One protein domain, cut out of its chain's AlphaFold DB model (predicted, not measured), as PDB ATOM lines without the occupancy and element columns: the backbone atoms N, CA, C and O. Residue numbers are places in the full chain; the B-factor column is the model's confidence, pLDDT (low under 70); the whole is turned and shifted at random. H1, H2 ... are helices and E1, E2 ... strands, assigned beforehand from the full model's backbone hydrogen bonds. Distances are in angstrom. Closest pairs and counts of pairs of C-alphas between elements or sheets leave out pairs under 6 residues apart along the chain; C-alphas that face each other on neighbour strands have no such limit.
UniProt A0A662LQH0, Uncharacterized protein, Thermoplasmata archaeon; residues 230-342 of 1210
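This is residues 230 to 342 of the 1210 residues of an uncharacterized protein of Thermoplasmata archaeon (UniProt A0A662LQH0). A small sandwich with crossed strands, in which the sheet E1 E2 E3 and the hairpin E5 E6 are partly face to face, makes one end of a long body; a small, strongly twisted sheet, E4 E7 E8 E9, makes the other end. From that second end the helix H1 leads away, and its residues 330 to 342 stick out as a free arm. The printed part has 113 residues, with nine named strands, E1 to E9, and then one named helix, H1; the sheets run E1 E2 E3, E5 E6 and E4 E7 E8 E9, each antiparallel, and the class is mixed, helices and strands. The whole is loose, with a radius of gyration of the C-alphas of 17.2 A, and spans 44 by 42 by 23 A, only just flat.

Find C-alpha 230 at (52.761, 15.369, 4.908); from there E1, residues 230 to 239, runs 27.3 A. E2, residues 242 to 252, runs 28.7 A and bends by 57 degrees at residue 245. Next come E3, residues 258 to 264, and E4, residues 276 to 280, which begins at (37.406, 15.752, -29.731). E5, residues 284 to 290, is 19.2 A long and E6, residues 293 to 299, is 18.5 A long. E7, residues 302 to 305, E8, residues 310 to 312, and E9, residues 317 to 321, are shorter. H1, residues 322 to 342, runs 30.3 A to C-alpha 342 at (54.329, -15.287, -20.414).

Look first at E1, E2 and E3, a meander, each strand the antiparallel neighbour of the one before: N 233 and O 249 are 2.7 A apart, N 248 and O 262 3.0 A. In the hairpin E5 and E6, N 288 and O 295 are 2.9 A apart. These two sheets form a sandwich, two sheets face to face, with their strands at 66 degrees; the closest C-alphas of E1 and E6, those of Val 234 and Phe 297, are 6.3 A apart. E6 runs on into E7 across a break of 2 residues, at 49 degrees. There E4 pairs with E7, N 303 and O 279 at 2.9 A, and E7 E8 E9 form a second meander, with N 304 and O 312 at 2.8 A and N 318 and O 311 at 3.0 A. H1 only grazes this sheet, with its residues 322 to 329; the closest C-alphas of E8 and H1, those of Leu 311 and Glu 322, are 6.8 A apart. In H1 every O i to N i+4 pair is within hydrogen-bond range.

The C-alphas farthest apart are those of Ala 254 and Asp 308, at 50.1 A. Without residues 330 to 342, the body spans 47 by 25 by 24 A. The printed part has no cut, and its one long link is E3 to E4, of 11 residues. The mean pLDDT of the printed part is 88.1, and no printed residue is under 70.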
ATOM      1  N   TYR A 230      53.397  15.140   6.201       96.00
ATOM      2  CA  TYR A 230      52.761  15.369   4.908       96.00
ATOM      3  C   TYR A 230      53.762  15.161   3.762       96.00
ATOM      4  O   TYR A 230      54.887  15.646   3.803       96.00
ATOM      5  N   SER A 231      53.311  14.505   2.694       94.62
ATOM      6  CA  SER A 231      54.074  14.279   1.460       94.62
ATOM      7  C   SER A 231      53.575  15.185   0.327       94.62
ATOM      8  O   SER A 231      52.360  15.355   0.191       94.62
ATOM      9  N   PRO A 232      54.456  15.780  -0.495       95.56
ATOM     10  CA  PRO A 232      54.035  16.645  -1.591       95.56
ATOM     11  C   PRO A 232      53.323  15.854  -2.695       95.56
ATOM     12  O   PRO A 232      53.686  14.729  -3.028       95.56
ATOM     13  N   GLN A 233      52.310  16.477  -3.280       94.00
ATOM     14  CA  GLN A 233      51.471  15.977  -4.359       94.00
ATOM     15  C   GLN A 233      51.169  17.139  -5.303       94.00
ATOM     16  O   GLN A 233      50.548  18.135  -4.917       94.00
ATOM     17  N   VAL A 234      51.601  17.021  -6.553       91.88
ATOM     18  CA  VAL A 234      51.340  18.033  -7.578       91.88
ATOM     19  C   VAL A 234      50.125  17.600  -8.389       91.88
ATOM     20  O   VAL A 234      50.153  16.576  -9.066       91.88
ATOM     21  N   ILE A 235      49.043  18.369  -8.300       88.75
ATOM     22  CA  ILE A 235      47.764  18.048  -8.935       88.75
ATOM     23  C   ILE A 235      47.522  19.023 -10.081       88.75
ATOM     24  O   ILE A 235      47.235  20.201  -9.866       88.75
ATOM     25  N   GLU A 236      47.592  18.537 -11.315       86.44
ATOM     26  CA  GLU A 236      47.233  19.328 -12.489       86.44
ATOM     27  C   GLU A 236      45.705  19.440 -12.613       86.44
ATOM     28  O   GLU A 236      44.975  18.448 -12.670       86.44
ATOM     29  N   ARG A 237      45.198  20.672 -12.642       88.69
ATOM     30  CA  ARG A 237      43.786  20.993 -12.853       88.69
ATOM     31  C   ARG A 237      43.548  21.252 -14.330       88.69
ATOM     32  O   ARG A 237      44.124  22.179 -14.900       88.69
ATOM     33  N   SER A 238      42.607  20.528 -14.921       85.00
ATOM     34  CA  SER A 238      42.137  20.796 -16.279       85.00
ATOM     35  C   SER A 238      40.633  21.060 -16.323       85.00
ATOM     36  O   SER A 238      39.857  20.533 -15.523       85.00
ATOM     37  N   PHE A 239      40.203  21.891 -17.271       83.44
ATOM     38  CA  PHE A 239      38.798  22.102 -17.598       83.44
ATOM     39  C   PHE A 239      38.578  21.778 -19.069       83.44
ATOM     40  O   PHE A 239      39.163  22.411 -19.945       83.44
ATOM     41  N   LYS A 240      37.737  20.772 -19.342       84.00
ATOM     42  CA  LYS A 240      37.507  20.243 -20.699       84.00
ATOM     43  C   LYS A 240      38.805  19.881 -21.439       84.00
ATOM     44  O   LYS A 240      38.887  20.051 -22.646       84.00
ATOM     45  N   GLY A 241      39.821  19.409 -20.716       81.19
ATOM     46  CA  GLY A 241      41.115  19.063 -21.306       81.19
ATOM     47  C   GLY A 241      42.170  20.151 -21.278       81.19
ATOM     48  O   GLY A 241      43.349  19.824 -21.212       81.19
ATOM     49  N   ASN A 242      41.770  21.423 -21.255       85.56
ATOM     50  CA  ASN A 242      42.727  22.514 -21.135       85.56
ATOM     51  C   ASN A 242      43.291  22.552 -19.715       85.56
ATOM     52  O   ASN A 242      42.498  22.621 -18.769       85.56
ATOM     53  N   PRO A 243      44.618  22.561 -19.536       85.12
ATOM     54  CA  PRO A 243      45.217  22.850 -18.249       85.12
ATOM     55  C   PRO A 243      44.801  24.268 -17.850       85.12
ATOM     56  O   PRO A 243      44.807  25.196 -18.658       85.12
ATOM     57  N   THR A 244      44.341  24.387 -16.612       88.50
ATOM     58  CA  THR A 244      43.906  25.652 -16.002       88.50
ATOM     59  C   THR A 244      44.823  26.064 -14.863       88.50
ATOM     60  O   THR A 244      44.874  27.234 -14.504       88.50
ATOM     61  N   GLY A 245      45.535  25.105 -14.277       90.69
ATOM     62  CA  GLY A 245      46.520  25.358 -13.249       90.69
ATOM     63  C   GLY A 245      47.109  24.077 -12.687       90.69
ATOM     64  O   GLY A 245      46.620  22.984 -12.947       90.69
ATOM     65  N   VAL A 246      48.140  24.219 -11.874       91.06
ATOM     66  CA  VAL A 246      48.790  23.153 -11.122       91.06
ATOM     67  C   VAL A 246      48.704  23.513  -9.646       91.06
ATOM     68  O   VAL A 246      49.037  24.624  -9.250       91.06
ATOM     69  N   ASP A 247      48.219  22.593  -8.825       93.56
ATOM     70  CA  ASP A 247      48.106  22.770  -7.385       93.56
ATOM     71  C   ASP A 247      49.191  21.961  -6.684       93.56
ATOM     72  O   ASP A 247      49.186  20.734  -6.749       93.56
ATOM     73  N   LEU A 248      50.085  22.638  -5.964       95.19
ATOM     74  CA  LEU A 248      50.977  21.966  -5.027       95.19
ATOM     75  C   LEU A 248      50.212  21.747  -3.724       95.19
ATOM     76  O   LEU A 248      49.894  22.696  -2.996       95.19
ATOM     77  N   SER A 249      49.886  20.491  -3.454       95.06
ATOM     78  CA  SER A 249      49.221  20.055  -2.233       95.06
ATOM     79  C   SER A 249      50.105  19.081  -1.472       95.06
ATOM     80  O   SER A 249      51.004  18.475  -2.027       95.06
ATOM     81  N   TYR A 250      49.855  18.946  -0.186       96.06
ATOM     82  CA  TYR A 250      50.567  18.062   0.714       96.06
ATOM     83  C   TYR A 250      49.545  17.092   1.311       96.06
ATOM     84  O   TYR A 250      48.494  17.527   1.792       96.06
ATOM     85  N   TYR A 251      49.822  15.792   1.242       94.88
ATOM     86  CA  TYR A 251      48.947  14.713   1.697       94.88
ATOM     87  C   TYR A 251      49.572  13.968   2.873       94.88
ATOM     88  O   TYR A 251      50.690  13.457   2.766       94.88
ATOM     89  N   ASN A 252      48.847  13.886   3.985       96.25
ATOM     90  CA  ASN A 252      49.247  13.085   5.134       96.25
ATOM     91  C   ASN A 252      48.600  11.697   5.038       96.25
ATOM     92  O   ASN A 252      47.383  11.563   5.158       96.25
ATOM     93  N   LYS A 253      49.415  10.656   4.838       93.31
ATOM     94  CA  LYS A 253      48.925   9.277   4.674       93.31
ATOM     95  C   LYS A 253      48.287   8.717   5.952       93.31
ATOM     96  O   LYS A 253      47.384   7.896   5.844       93.31
ATOM     97  N   ALA A 254      48.737   9.155   7.130       93.06
ATOM     98  CA  ALA A 254      48.236   8.671   8.415       93.06
ATOM     99  C   ALA A 254      46.855   9.252   8.756       93.06
ATOM    100  O   ALA A 254      45.995   8.528   9.248       93.06
ATOM    101  N   THR A 255      46.623  10.539   8.471       93.62
ATOM    102  CA  THR A 255      45.336  11.195   8.775       93.62
ATOM    103  C   THR A 255      44.361  11.219   7.597       93.62
ATOM    104  O   THR A 255      43.162  11.396   7.797       93.62
ATOM    105  N   GLY A 256      44.850  11.038   6.364       92.62
ATOM    106  CA  GLY A 256      44.065  11.207   5.138       92.62
ATOM    107  C   GLY A 256      43.810  12.675   4.761       92.62
ATOM    108  O   GLY A 256      43.009  12.949   3.862       92.62
ATOM    109  N   ASP A 257      44.468  13.627   5.434       93.81
ATOM    110  CA  ASP A 257      44.252  15.058   5.225       93.81
ATOM    111  C   ASP A 257      45.061  15.627   4.058       93.81
ATOM    112  O   ASP A 257      46.215  15.268   3.813       93.81
ATOM    113  N   TRP A 258      44.458  16.613   3.391       93.56
ATOM    114  CA  TRP A 258      45.069  17.387   2.315       93.56
ATOM    115  C   TRP A 258      45.260  18.844   2.728       93.56
ATOM    116  O   TRP A 258      44.315  19.513   3.160       93.56
ATOM    117  N   LYS A 259      46.461  19.374   2.498       94.50
ATOM    118  CA  LYS A 259      46.779  20.795   2.656       94.50
ATOM    119  C   LYS A 259      47.314  21.362   1.353       94.50
ATOM    120  O   LYS A 259      48.400  21.020   0.907       94.50
ATOM    121  N   LYS A 260      46.529  22.231   0.723       94.62
ATOM    122  CA  LYS A 260      46.947  22.948  -0.485       94.62
ATOM    123  C   LYS A 260      47.857  24.112  -0.098       94.62
ATOM    124  O   LYS A 260      47.395  24.996   0.618       94.62
ATOM    125  N   VAL A 261      49.082  24.123  -0.618       92.50
ATOM    126  CA  VAL A 261      50.108  25.141  -0.331       92.50
ATOM    127  C   VAL A 261      50.098  26.221  -1.409       92.50
ATOM    128  O   VAL A 261      49.896  27.398  -1.124       92.50
ATOM    129  N   ALA A 262      50.200  25.822  -2.679       92.00
ATOM    130  CA  ALA A 262      50.288  26.759  -3.794       92.00
ATOM    131  C   ALA A 262      49.403  26.354  -4.976       92.00
ATOM    132  O   ALA A 262      48.894  25.236  -5.072       92.00
ATOM    133  N   SER A 263      49.155  27.319  -5.854       91.38
ATOM    134  CA  SER A 263      48.371  27.157  -7.073       91.38
ATOM    135  C   SER A 263      49.028  28.014  -8.141       91.38
ATOM    136  O   SER A 263      49.213  29.209  -7.929       91.38
ATOM    137  N   PHE A 264      49.396  27.395  -9.249       90.25
ATOM    138  CA  PHE A 264      50.059  28.028 -10.376       90.25
ATOM    139  C   PHE A 264      49.091  27.991 -11.535       90.25
ATOM    140  O   PHE A 264      48.552  26.929 -11.835       90.25
ATOM    141  N   ASP A 265      48.849  29.122 -12.178       88.12
ATOM    142  CA  ASP A 265      48.041  29.118 -13.386       88.12
ATOM    143  C   ASP A 265      48.898  28.602 -14.540       88.12
ATOM    144  O   ASP A 265      49.995  29.093 -14.808       88.12
ATOM    145  N   THR A 266      48.392  27.583 -15.220       85.06
ATOM    146  CA  THR A 266      48.993  27.030 -16.426       85.06
ATOM    147  C   THR A 266      47.985  27.221 -17.539       85.06
ATOM    148  O   THR A 266      46.804  26.921 -17.378       85.06
ATOM    149  N   LYS A 267      48.436  27.779 -18.660       83.19
ATOM    150  CA  LYS A 267      47.629  27.902 -19.871       83.19
ATOM    151  C   LYS A 267      48.280  27.063 -20.952       83.19
ATOM    152  O   LYS A 267      49.476  27.199 -21.202       83.19
ATOM    153  N   GLY A 268      47.487  26.185 -21.558       84.69
ATOM    154  CA  GLY A 268      47.891  25.501 -22.778       84.69
ATOM    155  C   GLY A 268      48.123  26.518 -23.896       84.69
ATOM    156  O   GLY A 268      47.479  27.569 -23.917       84.69
ATOM    157  N   LYS A 269      49.045  26.215 -24.814       90.38
ATOM    158  CA  LYS A 269      49.242  27.011 -26.036       90.38
ATOM    159  C   LYS A 269      48.073  26.828 -27.009       90.38
ATOM    160  O   LYS A 269      47.775  27.742 -27.769       90.38
ATOM    161  N   ILE A 270      47.415  25.666 -26.962       90.00
ATOM    162  CA  ILE A 270      46.322  25.275 -27.859       90.00
ATOM    163  C   ILE A 270      45.041  25.111 -27.032       90.00
ATOM    164  O   ILE A 270      45.029  24.389 -26.034       90.00
ATOM    165  N   ASP A 271      43.960  25.788 -27.432       90.69
ATOM    166  CA  ASP A 271      42.643  25.637 -26.802       90.69
ATOM    167  C   ASP A 271      41.958  24.361 -27.308       90.69
ATOM    168  O   ASP A 271      41.310  24.345 -28.353       90.69
ATOM    169  N   VAL A 272      42.056  23.290 -26.523       91.94
ATOM    170  CA  VAL A 272      41.455  21.992 -26.850       91.94
ATOM    171  C   VAL A 272      40.005  21.855 -26.380       91.94
ATOM    172  O   VAL A 272      39.391  20.806 -26.558       91.94
ATOM    173  N   SER A 273      39.403  22.894 -25.783       90.31
ATOM    174  CA  SER A 273      38.085  22.788 -25.128       90.31
ATOM    175  C   SER A 273      36.920  22.469 -26.070       90.31
ATOM    176  O   SER A 273      35.835  22.099 -25.602       90.31
ATOM    177  N   LYS A 274      37.134  22.637 -27.380       92.31
ATOM    178  CA  LYS A 274      36.183  22.345 -28.461       92.31
ATOM    179  C   LYS A 274      36.590  21.146 -29.319       92.31
ATOM    180  O   LYS A 274      35.836  20.787 -30.218       92.31
ATOM    181  N   LEU A 275      37.760  20.562 -29.071       92.81
ATOM    182  CA  LEU A 275      38.291  19.461 -29.864       92.81
ATOM    183  C   LEU A 275      37.846  18.114 -29.288       92.81
ATOM    184  O   LEU A 275      37.593  17.976 -28.086       92.81
ATOM    185  N   ASN A 276      37.762  17.102 -30.150       90.88
ATOM    186  CA  ASN A 276      37.406  15.752 -29.731       90.88
ATOM    187  C   ASN A 276      38.628  15.070 -29.122       90.88
ATOM    188  O   ASN A 276      39.680  14.980 -29.751       90.88
ATOM    189  N   LYS A 277      38.486  14.589 -27.889       92.38
ATOM    190  CA  LYS A 277      39.537  13.834 -27.214       92.38
ATOM    191  C   LYS A 277      39.628  12.434 -27.814       92.38
ATOM    192  O   LYS A 277      38.646  11.702 -27.762       92.38
ATOM    193  N   VAL A 278      40.803  12.066 -28.311       89.50
ATOM    194  CA  VAL A 278      41.081  10.731 -28.867       89.50
ATOM    195  C   VAL A 278      41.834   9.828 -27.889       89.50
ATOM    196  O   VAL A 278      41.762   8.613 -27.992       89.50
ATOM    197  N   GLY A 279      42.526  10.397 -26.895       87.88
ATOM    198  CA  GLY A 279      43.278   9.601 -25.926       87.88
ATOM    199  C   GLY A 279      44.007  10.431 -24.874       87.88
ATOM    200  O   GLY A 279      43.633  11.571 -24.579       87.88
ATOM    201  N   TYR A 280      45.055   9.845 -24.302       87.19
ATOM    202  CA  TYR A 280      45.997  10.507 -23.400       87.19
ATOM    203  C   TYR A 280      47.422  10.310 -23.911       87.19
ATOM    204  O   TYR A 280      47.734   9.271 -24.488       87.19
ATOM    205  N   SER A 281      48.282  11.297 -23.677       86.19
ATOM    206  CA  SER A 281      49.714  11.173 -23.908       86.19
ATOM    207  C   SER A 281      50.315  10.124 -22.982       86.19
ATOM    208  O   SER A 281      49.777   9.832 -21.904       86.19
ATOM    209  N   GLN A 282      51.486   9.615 -23.365       82.44
ATOM    210  CA  GLN A 282      52.332   8.923 -22.403       82.44
ATOM    211  C   GLN A 282      52.632   9.865 -21.222       82.44
ATOM    212  O   GLN A 282      52.699  11.087 -21.411       82.44
ATOM    213  N   PRO A 283      52.751   9.327 -19.998       85.25
ATOM    214  CA  PRO A 283      53.104  10.121 -18.834       85.25
ATOM    215  C   PRO A 283      54.440  10.839 -19.049       85.25
ATOM    216  O   PRO A 283      55.481  10.201 -19.172       85.25
ATOM    217  N   THR A 284      54.411  12.169 -19.079       85.88
ATOM    218  CA  THR A 284      55.612  13.002 -19.192       85.88
ATOM    219  C   THR A 284      56.004  13.488 -17.803       85.88
ATOM    220  O   THR A 284      55.160  14.017 -17.070       85.88
ATOM    221  N   GLN A 285      57.276  13.332 -17.426       89.62
ATOM    222  CA  GLN A 285      57.777  13.946 -16.200       89.62
ATOM    223  C   GLN A 285      57.876  15.461 -16.369       89.62
ATOM    224  O   GLN A 285      58.461  15.964 -17.324       89.62
ATOM    225  N   ARG A 286      57.303  16.185 -15.415       87.56
ATOM    226  CA  ARG A 286      57.346  17.641 -15.316       87.56
ATOM    227  C   ARG A 286      57.883  18.022 -13.950       87.56
ATOM    228  O   ARG A 286      57.660  17.304 -12.980       87.56
ATOM    229  N   SER A 287      58.575  19.148 -13.866       89.06
ATOM    230  CA  SER A 287      59.012  19.730 -12.602       89.06
ATOM    231  C   SER A 287      58.267  21.033 -12.330       89.06
ATOM    232  O   SER A 287      57.925  21.788 -13.240       89.06
ATOM    233  N   LEU A 288      57.990  21.280 -11.057       90.50
ATOM    234  CA  LEU A 288      57.465  22.535 -10.547       90.50
ATOM    235  C   LEU A 288      58.442  23.052  -9.494       90.50
ATOM    236  O   LEU A 288      58.568  22.439  -8.439       90.50
ATOM    237  N   THR A 289      59.109  24.170  -9.761       89.50
ATOM    238  CA  THR A 289      59.988  24.813  -8.777       89.50
ATOM    239  C   THR A 289      59.164  25.713  -7.864       89.50
ATOM    240  O   THR A 289      58.563  26.690  -8.315       89.50
ATOM    241  N   PHE A 290      59.131  25.411  -6.569       91.38
ATOM    242  CA  PHE A 290      58.449  26.232  -5.574       91.38
ATOM    243  C   PHE A 290      59.221  26.253  -4.255       91.38
ATOM    244  O   PHE A 290      59.731  25.230  -3.812       91.38
ATOM    245  N   ALA A 291      59.339  27.438  -3.647       88.56
ATOM    246  CA  ALA A 291      60.114  27.662  -2.422       88.56
ATOM    247  C   ALA A 291      61.555  27.097  -2.463       88.56
ATOM    248  O   ALA A 291      62.076  26.623  -1.459       88.56
ATOM    249  N   GLY A 292      62.198  27.122  -3.639       84.25
ATOM    250  CA  GLY A 292      63.559  26.602  -3.832       84.25
ATOM    251  C   GLY A 292      63.669  25.076  -3.930       84.25
ATOM    252  O   GLY A 292      64.781  24.569  -4.016       84.25
ATOM    253  N   LYS A 293      62.547  24.344  -3.941       90.12
ATOM    254  CA  LYS A 293      62.502  22.895  -4.186       90.12
ATOM    255  C   LYS A 293      61.867  22.590  -5.541       90.12
ATOM    256  O   LYS A 293      60.895  23.238  -5.931       90.12
ATOM    257  N   ASP A 294      62.377  21.562  -6.214       92.25
ATOM    258  CA  ASP A 294      61.809  21.041  -7.456       92.25
ATOM    259  C   ASP A 294      60.909  19.837  -7.182       92.25
ATOM    260  O   ASP A 294      61.354  18.773  -6.751       92.25
ATOM    261  N   TYR A 295      59.622  19.991  -7.477       91.94
ATOM    262  CA  TYR A 295      58.625  18.938  -7.343       91.94
ATOM    263  C   TYR A 295      58.416  18.253  -8.690       91.94
ATOM    264  O   TYR A 295      57.777  18.812  -9.584       91.94
ATOM    265  N   LYS A 296      58.956  17.041  -8.845       91.75
ATOM    266  CA  LYS A 296      58.746  16.214 -10.039       91.75
ATOM    267  C   LYS A 296      57.397  15.504  -9.963       91.75
ATOM    268  O   LYS A 296      57.061  14.913  -8.941       91.75
ATOM    269  N   PHE A 297      56.634  15.536 -11.048       89.88
ATOM    270  CA  PHE A 297      55.360  14.840 -11.162       89.88
ATOM    271  C   PHE A 297      55.158  14.291 -12.569       89.88
ATOM    272  O   PHE A 297      55.677  14.822 -13.548       89.88
ATOM    273  N   SER A 298      54.406  13.200 -12.661       87.50
ATOM    274  CA  SER A 298      54.057  12.568 -13.928       87.50
ATOM    275  C   SER A 298      52.683  13.063 -14.369       87.50
ATOM    276  O   SER A 298      51.704  12.888 -13.641       87.50
ATOM    277  N   SER A 299      52.607  13.705 -15.536       85.88
ATOM    278  CA  SER A 299      51.349  14.205 -16.096       85.88
ATOM    279  C   SER A 299      50.989  13.461 -17.376       85.88
ATOM    280  O   SER A 299      51.827  13.269 -18.256       85.88
ATOM    281  N   ARG A 300      49.720  13.056 -17.480       88.38
ATOM    282  CA  ARG A 300      49.108  12.549 -18.711       88.38
ATOM    283  C   ARG A 300      48.152  13.612 -19.223       88.38
ATOM    284  O   ARG A 300      47.122  13.876 -18.599       88.38
ATOM    285  N   VAL A 301      48.472  14.211 -20.362       88.44
ATOM    286  CA  VAL A 301      47.623  15.232 -20.980       88.44
ATOM    287  C   VAL A 301      46.711  14.583 -22.014       88.44
ATOM    288  O   VAL A 301      47.053  13.560 -22.596       88.44
ATOM    289  N   GLY A 302      45.509  15.122 -22.219       89.31
ATOM    290  CA  GLY A 302      44.634  14.599 -23.270       89.31
ATOM    291  C   GLY A 302      45.242  14.838 -24.655       89.31
ATOM    292  O   GLY A 302      45.824  15.896 -24.885       89.31
ATOM    293  N   ILE A 303      45.082  13.873 -25.559       90.50
ATOM    294  CA  ILE A 303      45.339  14.047 -26.992       90.50
ATOM    295  C   ILE A 303      44.000  14.338 -27.664       90.50
ATOM    296  O   ILE A 303      43.003  13.655 -27.405       90.50
ATOM    297  N   TYR A 304      43.983  15.363 -28.502       93.69
ATOM    298  CA  TYR A 304      42.810  15.909 -29.163       93.69
ATOM    299  C   TYR A 304      43.024  15.942 -30.668       93.69
ATOM    300  O   TYR A 304      44.142  16.152 -31.123       93.69
ATOM    301  N   LYS A 305      41.946  15.745 -31.421       92.69
ATOM    302  CA  LYS A 305      41.950  15.816 -32.882       92.69
ATOM    303  C   LYS A 305      41.525  17.212 -33.341       92.69
ATOM    304  O   LYS A 305      40.423  17.653 -32.993       92.69
ATOM    305  N   GLU A 306      42.393  17.896 -34.082       92.25
ATOM    306  CA  GLU A 306      42.085  19.151 -34.778       92.25
ATOM    307  C   GLU A 306      41.186  18.897 -36.006       92.25
ATOM    308  O   GLU A 306      40.915  17.758 -36.395       92.25
ATOM    309  N   HIS A 307      40.634  19.965 -36.588       87.81
ATOM    310  CA  HIS A 307      39.698  19.862 -37.717       87.81
ATOM    311  C   HIS A 307      40.343  19.325 -39.004       87.81
ATOM    312  O   HIS A 307      39.640  18.756 -39.836       87.81
ATOM    313  N   ASP A 308      41.653  19.497 -39.153       87.06
ATOM    314  CA  ASP A 308      42.492  18.961 -40.231       87.06
ATOM    315  C   ASP A 308      42.872  17.483 -40.024       87.06
ATOM    316  O   ASP A 308      43.350  16.838 -40.953       87.06
ATOM    317  N   GLY A 309      42.590  16.921 -38.843       85.94
ATOM    318  CA  GLY A 309      42.917  15.544 -38.482       85.94
ATOM    319  C   GLY A 309      44.235  15.389 -37.724       85.94
ATOM    320  O   GLY A 309      44.521  14.273 -37.280       85.94
ATOM    321  N   ASP A 310      44.986  16.474 -37.514       90.19
ATOM    322  CA  ASP A 310      46.217  16.453 -36.728       90.19
ATOM    323  C   ASP A 310      45.916  16.208 -35.247       90.19
ATOM    324  O   ASP A 310      44.890  16.632 -34.697       90.19
ATOM    325  N   LEU A 311      46.831  15.510 -34.574       90.69
ATOM    326  CA  LEU A 311      46.732  15.275 -33.143       90.69
ATOM    327  C   LEU A 311      47.525  16.319 -32.361       90.69
ATOM    328  O   LEU A 311      48.698  16.604 -32.618       90.69
ATOM    329  N   VAL A 312      46.875  16.878 -31.347       92.38
ATOM    330  CA  VAL A 312      47.446  17.916 -30.495       92.38
ATOM    331  C   VAL A 312      47.220  17.605 -29.028       92.38
ATOM    332  O   VAL A 312      46.228  16.998 -28.626       92.38
ATOM    333  N   THR A 313      48.148  18.049 -28.197       92.00
ATOM    334  CA  THR A 313      47.927  18.196 -26.760       92.00
ATOM    335  C   THR A 313      47.660  19.671 -26.460       92.00
ATOM    336  O   THR A 313      47.948  20.536 -27.287       92.00
ATOM    337  N   PRO A 314      47.179  20.022 -25.257       90.12
ATOM    338  CA  PRO A 314      47.053  21.427 -24.878       90.12
ATOM    339  C   PRO A 314      48.381  22.207 -24.905       90.12
ATOM    340  O   PRO A 314      48.377  23.437 -24.885       90.12
ATOM    341  N   TYR A 315      49.521  21.514 -24.901       88.88
ATOM    342  CA  TYR A 315      50.849  22.119 -24.809       88.88
ATOM    343  C   TYR A 315      51.542  22.249 -26.164       88.88
ATOM    344  O   TYR A 315      52.213  23.253 -26.403       88.88
ATOM    345  N   GLU A 316      51.363  21.261 -27.037       91.00
ATOM    346  CA  GLU A 316      52.076  21.144 -28.306       91.00
ATOM    347  C   GLU A 316      51.352  20.211 -29.282       91.00
ATOM    348  O   GLU A 316      50.542  19.368 -28.880       91.00
ATOM    349  N   ARG A 317      51.669  20.352 -30.571       89.94
ATOM    350  CA  ARG A 317      51.246  19.417 -31.619       89.94
ATOM    351  C   ARG A 317      52.086  18.147 -31.506       89.94
ATOM    352  O   ARG A 317      53.298  18.250 -31.357       89.94
ATOM    353  N   THR A 318      51.470  16.967 -31.559       85.75
ATOM    354  CA  THR A 318      52.206  15.707 -31.338       85.75
ATOM    355  C   THR A 318      53.016  15.270 -32.558       85.75
ATOM    356  O   THR A 318      53.877  14.409 -32.426       85.75
ATOM    357  N   GLY A 319      52.721  15.817 -33.744       85.62
ATOM    358  CA  GLY A 319      53.292  15.357 -35.015       85.62
ATOM    359  C   GLY A 319      52.811  13.962 -35.437       85.62
ATOM    360  O   GLY A 319      53.297  13.423 -36.425       85.62
ATOM    361  N   LEU A 320      51.866  13.371 -34.697       80.94
ATOM    362  CA  LEU A 320      51.288  12.063 -34.987       80.94
ATOM    363  C   LEU A 320      49.939  12.237 -35.683       80.94
ATOM    364  O   LEU A 320      49.142  13.094 -35.301       80.94
ATOM    365  N   ASN A 321      49.651  11.375 -36.655       81.88
ATOM    366  CA  ASN A 321      48.303  11.218 -37.186       81.88
ATOM    367  C   ASN A 321      47.529  10.148 -36.385       81.88
ATOM    368  O   ASN A 321      48.105   9.352 -35.637       81.88
ATOM    369  N   GLU A 322      46.208  10.119 -36.548       78.56
ATOM    370  CA  GLU A 322      45.322   9.177 -35.849       78.56
ATOM    371  C   GLU A 322      45.685   7.706 -36.104       78.56
ATOM    372  O   GLU A 322      45.685   6.910 -35.168       78.56
ATOM    373  N   SER A 323      46.085   7.354 -37.331       77.81
ATOM    374  CA  SER A 323      46.467   5.977 -37.674       77.81
ATOM    375  C   SER A 323      47.704   5.486 -36.919       77.81
ATOM    376  O   SER A 323      47.736   4.339 -36.483       77.81
ATOM    377  N   VAL A 324      48.707   6.347 -36.716       80.12
ATOM    378  CA  VAL A 324      49.925   5.991 -35.975       80.12
ATOM    379  C   VAL A 324      49.615   5.834 -34.488       80.12
ATOM    380  O   VAL A 324      50.115   4.901 -33.864       80.12
ATOM    381  N   LEU A 325      48.753   6.689 -33.921       78.31
ATOM    382  CA  LEU A 325      48.353   6.572 -32.515       78.31
ATOM    383  C   LEU A 325      47.537   5.296 -32.256       78.31
ATOM    384  O   LEU A 325      47.795   4.608 -31.270       78.31
ATOM    385  N   ILE A 326      46.576   4.979 -33.131       78.75
ATOM    386  CA  ILE A 326      45.782   3.747 -33.036       78.75
ATOM    387  C   ILE A 326      46.709   2.534 -33.104       78.75
ATOM    388  O   ILE A 326      46.651   1.685 -32.219       78.75
ATOM    389  N   LYS A 327      47.635   2.503 -34.071       82.44
ATOM    390  CA  LYS A 327      48.601   1.411 -34.202       82.44
ATOM    391  C   LYS A 327      49.471   1.248 -32.950       82.44
ATOM    392  O   LYS A 327      49.576   0.146 -32.436       82.44
ATOM    393  N   GLN A 328      50.001   2.336 -32.386       81.88
ATOM    394  CA  GLN A 328      50.780   2.283 -31.138       81.88
ATOM    395  C   GLN A 328      49.970   1.764 -29.940       81.88
ATOM    396  O   GLN A 328      50.513   1.074 -29.080       81.88
ATOM    397  N   GLN A 329      48.681   2.109 -29.850       80.56
ATOM    398  CA  GLN A 329      47.803   1.585 -28.801       80.56
ATOM    399  C   GLN A 329      47.519   0.094 -28.993       80.56
ATOM    400  O   GLN A 329      47.518  -0.643 -28.009       80.56
ATOM    401  N   GLN A 330      47.316  -0.344 -30.237       82.81
ATOM    402  CA  GLN A 330      47.118  -1.750 -30.591       82.81
ATOM    403  C   GLN A 330      48.381  -2.580 -30.328       82.81
ATOM    404  O   GLN A 330      48.296  -3.603 -29.654       82.81
ATOM    405  N   ASP A 331      49.550  -2.098 -30.757       83.06
ATOM    406  CA  ASP A 331      50.851  -2.731 -30.508       83.06
ATOM    407  C   ASP A 331      51.088  -2.898 -29.000       83.06
ATOM    408  O   ASP A 331      51.385  -3.995 -28.528       83.06
ATOM    409  N   LYS A 332      50.856  -1.837 -28.214       82.12
ATOM    410  CA  LYS A 332      51.005  -1.885 -26.757       82.12
ATOM    411  C   LYS A 332      50.011  -2.840 -26.088       82.12
ATOM    412  O   LYS A 332      50.394  -3.575 -25.184       82.12
ATOM    413  N   ALA A 333      48.745  -2.842 -26.510       78.44
ATOM    414  CA  ALA A 333      47.742  -3.771 -25.986       78.44
ATOM    415  C   ALA A 333      48.117  -5.232 -26.289       78.44
ATOM    416  O   ALA A 333      47.931  -6.111 -25.446       78.44
ATOM    417  N   PHE A 334      48.696  -5.486 -27.466       86.56
ATOM    418  CA  PHE A 334      49.182  -6.805 -27.847       86.56
ATOM    419  C   PHE A 334      50.426  -7.223 -27.048       86.56
ATOM    420  O   PHE A 334      50.479  -8.356 -26.572       86.56
ATOM    421  N   GLU A 335      51.388  -6.322 -26.824       82.69
ATOM    422  CA  GLU A 335      52.549  -6.564 -25.954       82.69
ATOM    423  C   GLU A 335      52.141  -6.851 -24.501       82.69
ATOM    424  O   GLU A 335      52.653  -7.791 -23.892       82.69
ATOM    425  N   GLU A 336      51.198  -6.081 -23.943       79.50
ATOM    426  CA  GLU A 336      50.655  -6.311 -22.597       79.50
ATOM    427  C   GLU A 336      49.960  -7.680 -22.504       79.50
ATOM    428  O   GLU A 336      50.197  -8.426 -21.548       79.50
ATOM    429  N   TRP A 337      49.168  -8.057 -23.517       85.75
ATOM    430  CA  TRP A 337      48.573  -9.393 -23.597       85.75
ATOM    431  C   TRP A 337      49.655 -10.483 -23.674       85.75
ATOM    432  O   TRP A 337      49.636 -11.403 -22.857       85.75
ATOM    433  N   GLN A 338      50.662 -10.356 -24.545       83.12
ATOM    434  CA  GLN A 338      51.775 -11.312 -24.627       83.12
ATOM    435  C   GLN A 338      52.551 -11.432 -23.306       83.12
ATOM    436  O   GLN A 338      52.911 -12.538 -22.895       83.12
ATOM    437  N   GLY A 339      52.799 -10.312 -22.619       79.06
ATOM    438  CA  GLY A 339      53.441 -10.286 -21.306       79.06
ATOM    439  C   GLY A 339      52.611 -10.999 -20.235       79.06
ATOM    440  O   GLY A 339      53.163 -11.747 -19.429       79.06
ATOM    441  N   SER A 340      51.284 -10.836 -20.266       76.94
ATOM    442  CA  SER A 340      50.374 -11.551 -19.363       76.94
ATOM    443  C   SER A 340      50.365 -13.065 -19.615       76.94
ATOM    444  O   SER A 340      50.366 -13.832 -18.654       76.94
ATOM    445  N   GLN A 341      50.467 -13.507 -20.876       79.06
ATOM    446  CA  GLN A 341      50.547 -14.932 -21.223       79.06
ATOM    447  C   GLN A 341      51.890 -15.553 -20.801       79.06
ATOM    448  O   GLN A 341      51.909 -16.676 -20.309       79.06
ATOM    449  N   LYS A 342      53.013 -14.822 -20.910       73.81
ATOM    450  CA  LYS A 342      54.329 -15.287 -20.414       73.81
ATOM    451  C   LYS A 342      54.375 -15.443 -18.890       73.81
ATOM    452  O   LYS A 342      55.097 -16.301 -18.393       73.81
TER     453      LYS A 342